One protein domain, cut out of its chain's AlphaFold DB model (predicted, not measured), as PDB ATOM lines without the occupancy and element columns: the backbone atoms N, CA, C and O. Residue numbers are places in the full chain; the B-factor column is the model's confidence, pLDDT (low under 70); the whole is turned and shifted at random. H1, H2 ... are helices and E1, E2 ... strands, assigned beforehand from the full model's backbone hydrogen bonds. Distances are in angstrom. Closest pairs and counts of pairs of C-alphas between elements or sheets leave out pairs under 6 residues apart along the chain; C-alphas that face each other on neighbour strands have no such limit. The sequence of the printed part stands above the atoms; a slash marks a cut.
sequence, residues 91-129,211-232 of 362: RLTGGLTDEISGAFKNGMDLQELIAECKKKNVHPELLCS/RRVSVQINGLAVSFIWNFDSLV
ATOM      1  N   ARG A  91     114.275  15.545  49.691       73.88
ATOM      2  CA  ARG A  91     113.375  16.697  49.617       73.88
ATOM      3  C   ARG A  91     112.052  16.324  50.259       73.88
ATOM      4  O   ARG A  91     111.595  15.197  50.129       73.88
ATOM      5  N   LEU A  92     111.419  17.274  50.923       76.69
ATOM      6  CA  LEU A  92     110.066  17.077  51.425       76.69
ATOM      7  C   LEU A  92     109.070  17.016  50.273       76.69
ATOM      8  O   LEU A  92     109.073  17.899  49.414       76.69
ATOM      9  N   THR A  93     108.209  16.003  50.287       71.12
ATOM     10  CA  THR A  93     107.132  15.855  49.294       71.12
ATOM     11  C   THR A  93     105.739  15.881  49.880       71.12
ATOM     12  O   THR A  93     104.788  16.083  49.131       71.12
ATOM     13  N   GLY A  94     105.593  15.722  51.194       74.38
ATOM     14  CA  GLY A  94     104.275  15.724  51.803       74.38
ATOM     15  C   GLY A  94     104.287  15.489  53.301       74.38
ATOM     16  O   GLY A  94     105.337  15.376  53.938       74.38
ATOM     17  N   GLY A  95     103.073  15.435  53.842       66.69
ATOM     18  CA  GLY A  95     102.828  15.059  55.224       66.69
ATOM     19  C   GLY A  95     103.264  16.095  56.250       66.69
ATOM     20  O   GLY A  95     103.458  15.701  57.381       66.69
ATOM     21  N   LEU A  96     103.424  17.380  55.901       75.81
ATOM     22  CA  LEU A  96     103.843  18.443  56.826       75.81
ATOM     23  C   LEU A  96     102.910  19.659  56.826       75.81
ATOM     24  O   LEU A  96     102.206  19.915  55.855       75.81
ATOM     25  N   THR A  97     102.974  20.449  57.902       75.44
ATOM     26  CA  THR A  97     102.415  21.810  57.943       75.44
ATOM     27  C   THR A  97     103.312  22.800  57.186       75.44
ATOM     28  O   THR A  97     104.512  22.555  57.009       75.44
ATOM     29  N   ASP A  98     102.754  23.940  56.764       80.88
ATOM     30  CA  ASP A  98     103.492  24.997  56.047       80.88
ATOM     31  C   ASP A  98     104.695  25.522  56.844       80.88
ATOM     32  O   ASP A  98     105.758  25.787  56.285       80.88
ATOM     33  N   GLU A  99     104.550  25.609  58.166       77.44
ATOM     34  CA  GLU A  99     105.586  26.073  59.088       77.44
ATOM     35  C   GLU A  99     106.816  25.151  59.085       77.44
ATOM     36  O   GLU A  99     107.941  25.614  58.893       77.44
ATOM     37  N   ILE A 100     106.608  23.835  59.237       77.12
ATOM     38  CA  ILE A 100     107.700  22.845  59.223       77.12
ATOM     39  C   ILE A 100     108.330  22.788  57.826       77.12
ATOM     40  O   ILE A 100     109.553  22.755  57.692       77.12
ATOM     41  N   SER A 101     107.504  22.840  56.775       76.50
ATOM     42  CA  SER A 101     107.987  22.865  55.390       76.50
ATOM     43  C   SER A 101     108.872  24.082  55.109       76.50
ATOM     44  O   SER A 101     109.891  23.960  54.426       76.50
ATOM     45  N   GLY A 102     108.499  25.255  55.632       76.25
ATOM     46  CA  GLY A 102     109.278  26.486  55.520       76.25
ATOM     47  C   GLY A 102     110.606  26.402  56.269       76.25
ATOM     48  O   GLY A 102     111.648  26.729  55.704       76.25
ATOM     49  N   ALA A 103     110.589  25.899  57.505       71.94
ATOM     50  CA  ALA A 103     111.795  25.739  58.315       71.94
ATOM     51  C   ALA A 103     112.792  24.748  57.686       71.94
ATOM     52  O   ALA A 103     113.990  25.023  57.636       71.94
ATOM     53  N   PHE A 104     112.301  23.650  57.103       78.31
ATOM     54  CA  PHE A 104     113.148  22.704  56.378       78.31
ATOM     55  C   PHE A 104     113.809  23.300  55.138       78.31
ATOM     56  O   PHE A 104     115.005  23.112  54.921       78.31
ATOM     57  N   LYS A 105     113.075  24.097  54.355       78.06
ATOM     58  CA  LYS A 105     113.656  24.829  53.217       78.06
ATOM     59  C   LYS A 105     114.747  25.824  53.637       78.06
ATOM     60  O   LYS A 105     115.595  26.151  52.813       78.06
ATOM     61  N   ASN A 106     114.753  26.253  54.900       79.75
ATOM     62  CA  ASN A 106     115.733  27.178  55.470       79.75
ATOM     63  C   ASN A 106     116.932  26.481  56.146       79.75
ATOM     64  O   ASN A 106     117.693  27.144  56.847       79.75
ATOM     65  N   GLY A 107     117.129  25.176  55.922       79.69
ATOM     66  CA  GLY A 107     118.340  24.460  56.344       79.69
ATOM     67  C   GLY A 107     118.211  23.620  57.616       79.69
ATOM     68  O   GLY A 107     119.241  23.216  58.146       79.69
ATOM     69  N   MET A 108     116.989  23.342  58.086       81.31
ATOM     70  CA  MET A 108     116.748  22.372  59.165       81.31
ATOM     71  C   MET A 108     117.306  20.994  58.791       81.31
ATOM     72  O   MET A 108     117.058  20.504  57.683       81.31
ATOM     73  N   ASP A 109     118.018  20.346  59.711       85.56
ATOM     74  CA  ASP A 109     118.540  18.998  59.473       85.56
ATOM     75  C   ASP A 109     117.493  17.888  59.726       85.56
ATOM     76  O   ASP A 109     116.358  18.140  60.140       85.56
ATOM     77  N   LEU A 110     117.851  16.622  59.455       82.88
ATOM     78  CA  LEU A 110     116.928  15.489  59.626       82.88
ATOM     79  C   LEU A 110     116.459  15.319  61.076       82.88
ATOM     80  O   LEU A 110     115.317  14.933  61.313       82.88
ATOM     81  N   GLN A 111     117.355  15.523  62.043       87.56
ATOM     82  CA  GLN A 111     117.060  15.301  63.457       87.56
ATOM     83  C   GLN A 111     116.146  16.401  63.985       87.56
ATOM     84  O   GLN A 111     115.176  16.103  64.685       87.56
ATOM     85  N   GLU A 112     116.409  17.647  63.596       88.12
ATOM     86  CA  GLU A 112     115.547  18.789  63.880       88.12
ATOM     87  C   GLU A 112     114.159  18.601  63.253       88.12
ATOM     88  O   GLU A 112     113.147  18.745  63.945       88.12
ATOM     89  N   LEU A 113     114.097  18.166  61.987       86.81
ATOM     90  CA  LEU A 113     112.840  17.849  61.308       86.81
ATOM     91  C   LEU A 113     112.048  16.783  62.068       86.81
ATOM     92  O   LEU A 113     110.860  16.968  62.331       86.81
ATOM     93  N   ILE A 114     112.694  15.677  62.443       88.81
ATOM     94  CA  ILE A 114     112.053  14.586  63.187       88.81
ATOM     95  C   ILE A 114     111.552  15.076  64.550       88.81
ATOM     96  O   ILE A 114     110.443  14.717  64.955       88.81
ATOM     97  N   ALA A 115     112.324  15.907  65.254       90.75
ATOM     98  CA  ALA A 115     111.925  16.461  66.543       90.75
ATOM     99  C   ALA A 115     110.680  17.358  66.424       90.75
ATOM    100  O   ALA A 115     109.738  17.199  67.205       90.75
ATOM    101  N   GLU A 116     110.636  18.249  65.430       89.94
ATOM    102  CA  GLU A 116     109.484  19.125  65.183       89.94
ATOM    103  C   GLU A 116     108.244  18.351  64.726       89.94
ATOM    104  O   GLU A 116     107.142  18.561  65.241       89.94
ATOM    105  N   CYS A 117     108.424  17.387  63.823       90.00
ATOM    106  CA  CYS A 117     107.353  16.498  63.382       90.00
ATOM    107  C   CYS A 117     106.764  15.705  64.553       90.00
ATOM    108  O   CYS A 117     105.545  15.604  64.687       90.00
ATOM    109  N   LYS A 118     107.614  15.212  65.462       91.19
ATOM    110  CA  LYS A 118     107.177  14.496  66.662       91.19
ATOM    111  C   LYS A 118     106.376  15.386  67.612       91.19
ATOM    112  O   LYS A 118     105.333  14.949  68.089       91.19
ATOM    113  N   LYS A 119     106.813  16.629  67.860       90.50
ATOM    114  CA  LYS A 119     106.067  17.593  68.698       90.50
ATOM    115  C   LYS A 119     104.656  17.840  68.167       90.50
ATOM    116  O   LYS A 119     103.726  18.002  68.950       90.50
ATOM    117  N   LYS A 120     104.514  17.871  66.843       88.06
ATOM    118  CA  LYS A 120     103.254  18.180  66.157       88.06
ATOM    119  C   LYS A 120     102.454  16.930  65.768       88.06
ATOM    120  O   LYS A 120     101.356  17.069  65.244       88.06
ATOM    121  N   ASN A 121     102.972  15.734  66.063       87.50
ATOM    122  CA  ASN A 121     102.417  14.434  65.674       87.50
ATOM    123  C   ASN A 121     102.139  14.324  64.162       87.50
ATOM    124  O   ASN A 121     101.044  13.984  63.721       87.50
ATOM    125  N   VAL A 122     103.152  14.671  63.376       89.50
ATOM    126  CA  VAL A 122     103.101  14.764  61.920       89.50
ATOM    127  C   VAL A 122     104.083  13.757  61.319       89.50
ATOM    128  O   VAL A 122     105.212  13.654  61.787       89.50
ATOM    129  N   HIS A 123     103.676  13.017  60.287       89.56
ATOM    130  CA  HIS A 123     104.496  11.973  59.662       89.56
ATOM    131  C   HIS A 123     105.157  12.485  58.374       89.56
ATOM    132  O   HIS A 123     104.463  12.633  57.367       89.56
ATOM    133  N   PRO A 124     106.477  12.757  58.374       88.81
ATOM    134  CA  PRO A 124     107.138  13.314  57.204       88.81
ATOM    135  C   PRO A 124     107.294  12.281  56.083       88.81
ATOM    136  O   PRO A 124     107.670  11.125  56.319       88.81
ATOM    137  N   GLU A 125     107.091  12.748  54.851       90.25
ATOM    138  CA  GLU A 125     107.427  12.027  53.625       90.25
ATOM    139  C   GLU A 125     108.631  12.676  52.929       90.25
ATOM    140  O   GLU A 125     108.591  13.841  52.514       90.25
ATOM    141  N   LEU A 126     109.715  11.907  52.808       86.19
ATOM    142  CA  LEU A 126     111.008  12.348  52.296       86.19
ATOM    143  C   LEU A 126     111.292  11.696  50.944       86.19
ATOM    144  O   LEU A 126     111.595  10.507  50.879       86.19
ATOM    145  N   LEU A 127     111.246  12.476  49.867       84.56
ATOM    146  CA  LEU A 127     111.699  12.057  48.545       84.56
ATOM    147  C   LEU A 127     113.220  12.025  48.494       84.56
ATOM    148  O   LEU A 127     113.887  13.058  48.483       84.56
ATOM    149  N   CYS A 128     113.766  10.827  48.434       79.75
ATOM    150  CA  CYS A 128     115.186  10.570  48.327       79.75
ATOM    151  C   CYS A 128     115.662  10.696  46.876       79.75
ATOM    152  O   CYS A 128     114.996  10.240  45.947       79.75
ATOM    153  N   SER A 129     116.858  11.253  46.675       71.25
ATOM    154  CA  SER A 129     117.502  11.213  45.359       71.25
ATOM    155  C   SER A 129     118.147   9.851  45.107       71.25
ATOM    156  O   SER A 129     118.851   9.326  45.978       71.25
ATOM    157  N   ARG A 211     108.876   3.602  45.253       79.62
ATOM    158  CA  ARG A 211     109.182   2.729  46.390       79.62
ATOM    159  C   ARG A 211     109.043   3.542  47.667       79.62
ATOM    160  O   ARG A 211     109.675   4.588  47.808       79.62
ATOM    161  N   ARG A 212     108.256   3.035  48.613       84.25
ATOM    162  CA  ARG A 212     108.083   3.628  49.940       84.25
ATOM    163  C   ARG A 212     108.649   2.700  51.001       84.25
ATOM    164  O   ARG A 212     108.321   1.518  51.031       84.25
ATOM    165  N   VAL A 213     109.502   3.234  51.865       82.81
ATOM    166  CA  VAL A 213     109.988   2.531  53.054       82.81
ATOM    167  C   VAL A 213     109.668   3.388  54.266       82.81
ATOM    168  O   VAL A 213     110.210   4.484  54.413       82.81
ATOM    169  N   SER A 214     108.792   2.884  55.129       86.69
ATOM    170  CA  SER A 214     108.449   3.536  56.389       86.69
ATOM    171  C   SER A 214     109.286   2.936  57.512       86.69
ATOM    172  O   SER A 214     109.311   1.720  57.698       86.69
ATOM    173  N   VAL A 215     109.974   3.786  58.267       86.50
ATOM    174  CA  VAL A 215     110.786   3.386  59.423       86.50
ATOM    175  C   VAL A 215     110.379   4.185  60.652       86.50
ATOM    176  O   VAL A 215     109.893   5.309  60.548       86.50
ATOM    177  N   GLN A 216     110.591   3.603  61.829       88.38
ATOM    178  CA  GLN A 216     110.400   4.291  63.101       88.38
ATOM    179  C   GLN A 216     111.714   4.946  63.526       88.38
ATOM    180  O   GLN A 216     112.698   4.252  63.775       88.38
ATOM    181  N   ILE A 217     111.729   6.275  63.638       86.25
ATOM    182  CA  ILE A 217     112.874   7.033  64.155       86.25
ATOM    183  C   ILE A 217     112.418   7.777  65.404       86.25
ATOM    184  O   ILE A 217     111.534   8.626  65.347       86.25
ATOM    185  N   ASN A 218     112.993   7.432  66.558       88.44
ATOM    186  CA  ASN A 218     112.625   8.005  67.859       88.44
ATOM    187  C   ASN A 218     111.113   7.921  68.172       88.44
ATOM    188  O   ASN A 218     110.557   8.812  68.820       88.44
ATOM    189  N   GLY A 219     110.453   6.849  67.718       87.12
ATOM    190  CA  GLY A 219     109.011   6.620  67.884       87.12
ATOM    191  C   GLY A 219     108.116   7.412  66.924       87.12
ATOM    192  O   GLY A 219     106.907   7.442  67.128       87.12
ATOM    193  N   LEU A 220     108.692   8.072  65.915       89.19
ATOM    194  CA  LEU A 220     107.960   8.715  64.829       89.19
ATOM    195  C   LEU A 220     108.075   7.875  63.553       89.19
ATOM    196  O   LEU A 220     109.182   7.523  63.141       89.19
ATOM    197  N   ALA A 221     106.944   7.614  62.894       90.56
ATOM    198  CA  ALA A 221     106.952   7.026  61.561       90.56
ATOM    199  C   ALA A 221     107.438   8.060  60.535       90.56
ATOM    200  O   ALA A 221     106.856   9.142  60.424       90.56
ATOM    201  N   VAL A 222     108.485   7.705  59.792       88.25
ATOM    202  CA  VAL A 222     109.066   8.490  58.700       88.25
ATOM    203  C   VAL A 222     109.018   7.649  57.435       88.25
ATOM    204  O   VAL A 222     109.501   6.515  57.432       88.25
ATOM    205  N   SER A 223     108.457   8.206  56.367       89.94
ATOM    206  CA  SER A 223     108.363   7.539  55.070       89.94
ATOM    207  C   SER A 223     109.417   8.095  54.127       89.94
ATOM    208  O   SER A 223     109.426   9.282  53.814       89.94
ATOM    209  N   PHE A 224     110.294   7.225  53.644       85.31
ATOM    210  CA  PHE A 224     111.230   7.543  52.579       85.31
ATOM    211  C   PHE A 224     110.653   7.073  51.249       85.31
ATOM    212  O   PHE A 224     110.219   5.925  51.123       85.31
ATOM    213  N   ILE A 225     110.630   7.970  50.272       85.88
ATOM    214  CA  ILE A 225     110.036   7.769  48.958       85.88
ATOM    215  C   ILE A 225     111.143   7.847  47.921       85.88
ATOM    216  O   ILE A 225     111.949   8.774  47.922       85.88
ATOM    217  N   TRP A 226     111.160   6.896  47.006       81.06
ATOM    218  CA  TRP A 226     112.046   6.904  45.859       81.06
ATOM    219  C   TRP A 226     111.230   6.846  44.588       81.06
ATOM    220  O   TRP A 226     110.457   5.904  44.414       81.06
ATOM    221  N   ASN A 227     111.426   7.825  43.708       79.44
ATOM    222  CA  ASN A 227     110.720   7.871  42.440       79.44
ATOM    223  C   ASN A 227     111.631   7.461  41.285       79.44
ATOM    224  O   ASN A 227     112.728   8.007  41.146       79.44
ATOM    225  N   PHE A 228     111.185   6.487  40.497       74.50
ATOM    226  CA  PHE A 228     111.975   5.920  39.410       74.50
ATOM    227  C   PHE A 228     111.628   6.520  38.051       74.50
ATOM    228  O   PHE A 228     112.401   6.304  37.130       74.50
ATOM    229  N   ASP A 229     110.553   7.310  37.936       69.94
ATOM    230  CA  ASP A 229     110.024   7.860  36.675       69.94
ATOM    231  C   ASP A 229     111.116   8.428  35.752       69.94
ATOM    232  O   ASP A 229     111.208   8.056  34.588       69.94
ATOM    233  N   SER A 230     112.039   9.235  36.292       63.38
ATOM    234  CA  SER A 230     113.122   9.855  35.513       63.38
ATOM    235  C   SER A 230     114.184   8.879  34.986       63.38
ATOM    236  O   SER A 230     115.092   9.287  34.272       63.38
ATOM    237  N   LEU A 231     114.153   7.618  35.416       64.94
ATOM    238  CA  LEU A 231     115.034   6.548  34.947       64.94
ATOM    239  C   LEU A 231     114.353   5.667  33.892       64.94
ATOM    240  O   LEU A 231     115.048   4.867  33.272       64.94
ATOM    241  N   VAL A 232     113.032   5.787  33.716       65.00
ATOM    242  CA  VAL A 232     112.213   4.909  32.862       65.00
ATOM    243  C   VAL A 232     112.059   5.469  31.449       65.00
ATOM    244  O   VAL A 232     111.973   4.682  30.515       65.00
TER     245      VAL A 232
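This is residues 91 to 129 and 211 to 232 of the 362 residues of an uncharacterized protein of Desulfatibacillum aliphaticivorans (UniProt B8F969). A strongly twisted wall of four strands has a helical hairpin, H1 and H2, over one face, in two layers, helices on one face of a sheet. The short helix H3 lies beyond the end of E4, away from that hairpin. The 61 printed residues hold three named helices and four named strands, in the order E1 H1 H2 E2 E3 E4 H3; the class is mixed, helices and strands. The mixed sheet runs E1 E2 E4 E3. The whole is compact, with a radius of gyration of the C-alphas of 11.8 A, and elongated, spanning 38 by 25 by 16 A.

Edge strand E1, residues 91 to 94, is antiparallel to E2, residues 125 to 128, with N 91 and O 127 2.8 A apart. H1, residues 98 to 105, and H2, residues 110 to 120, touch as a hairpin, opposite ways at a shallow tilt of 8 degrees; their closest C-alphas, of Phe 104 and Leu 113, are 6.9 A apart. Both are on the sheet; the closest C-alphas of H2 and E4, residues 220 to 226, are those of Lys 118 and Leu 220, 6.1 A apart. E2 is parallel to E4, with N 126 and O 223 2.8 A apart. E4 and edge strand E3, residues 211 to 217, form an antiparallel hairpin, with N 213 and O 224 2.9 A apart. H3, residues 229 to 232, is not on the sheet. In H1 and H2 every O i to N i+4 pair is within hydrogen-bond range; H3 is too short for such a pair.

E1 begins at C-alpha 91 (113.375, 16.697, 49.617). H1 is 10.6 A long, H2 15.4 A, E3 18.6 A and E4 19.5 A. H3 ends at C-alpha 232 (112.213, 4.909, 32.862).

The C-alphas farthest apart, of Lys 119 and Val 232, are 38.5 A apart. Residues 130 to 210 are not printed; C-alphas 129 and 211 are 11.9 A apart across this cut. The links printed whole are tight. The model's pLDDT is under 70 at residue 95 and residues 229 to 232.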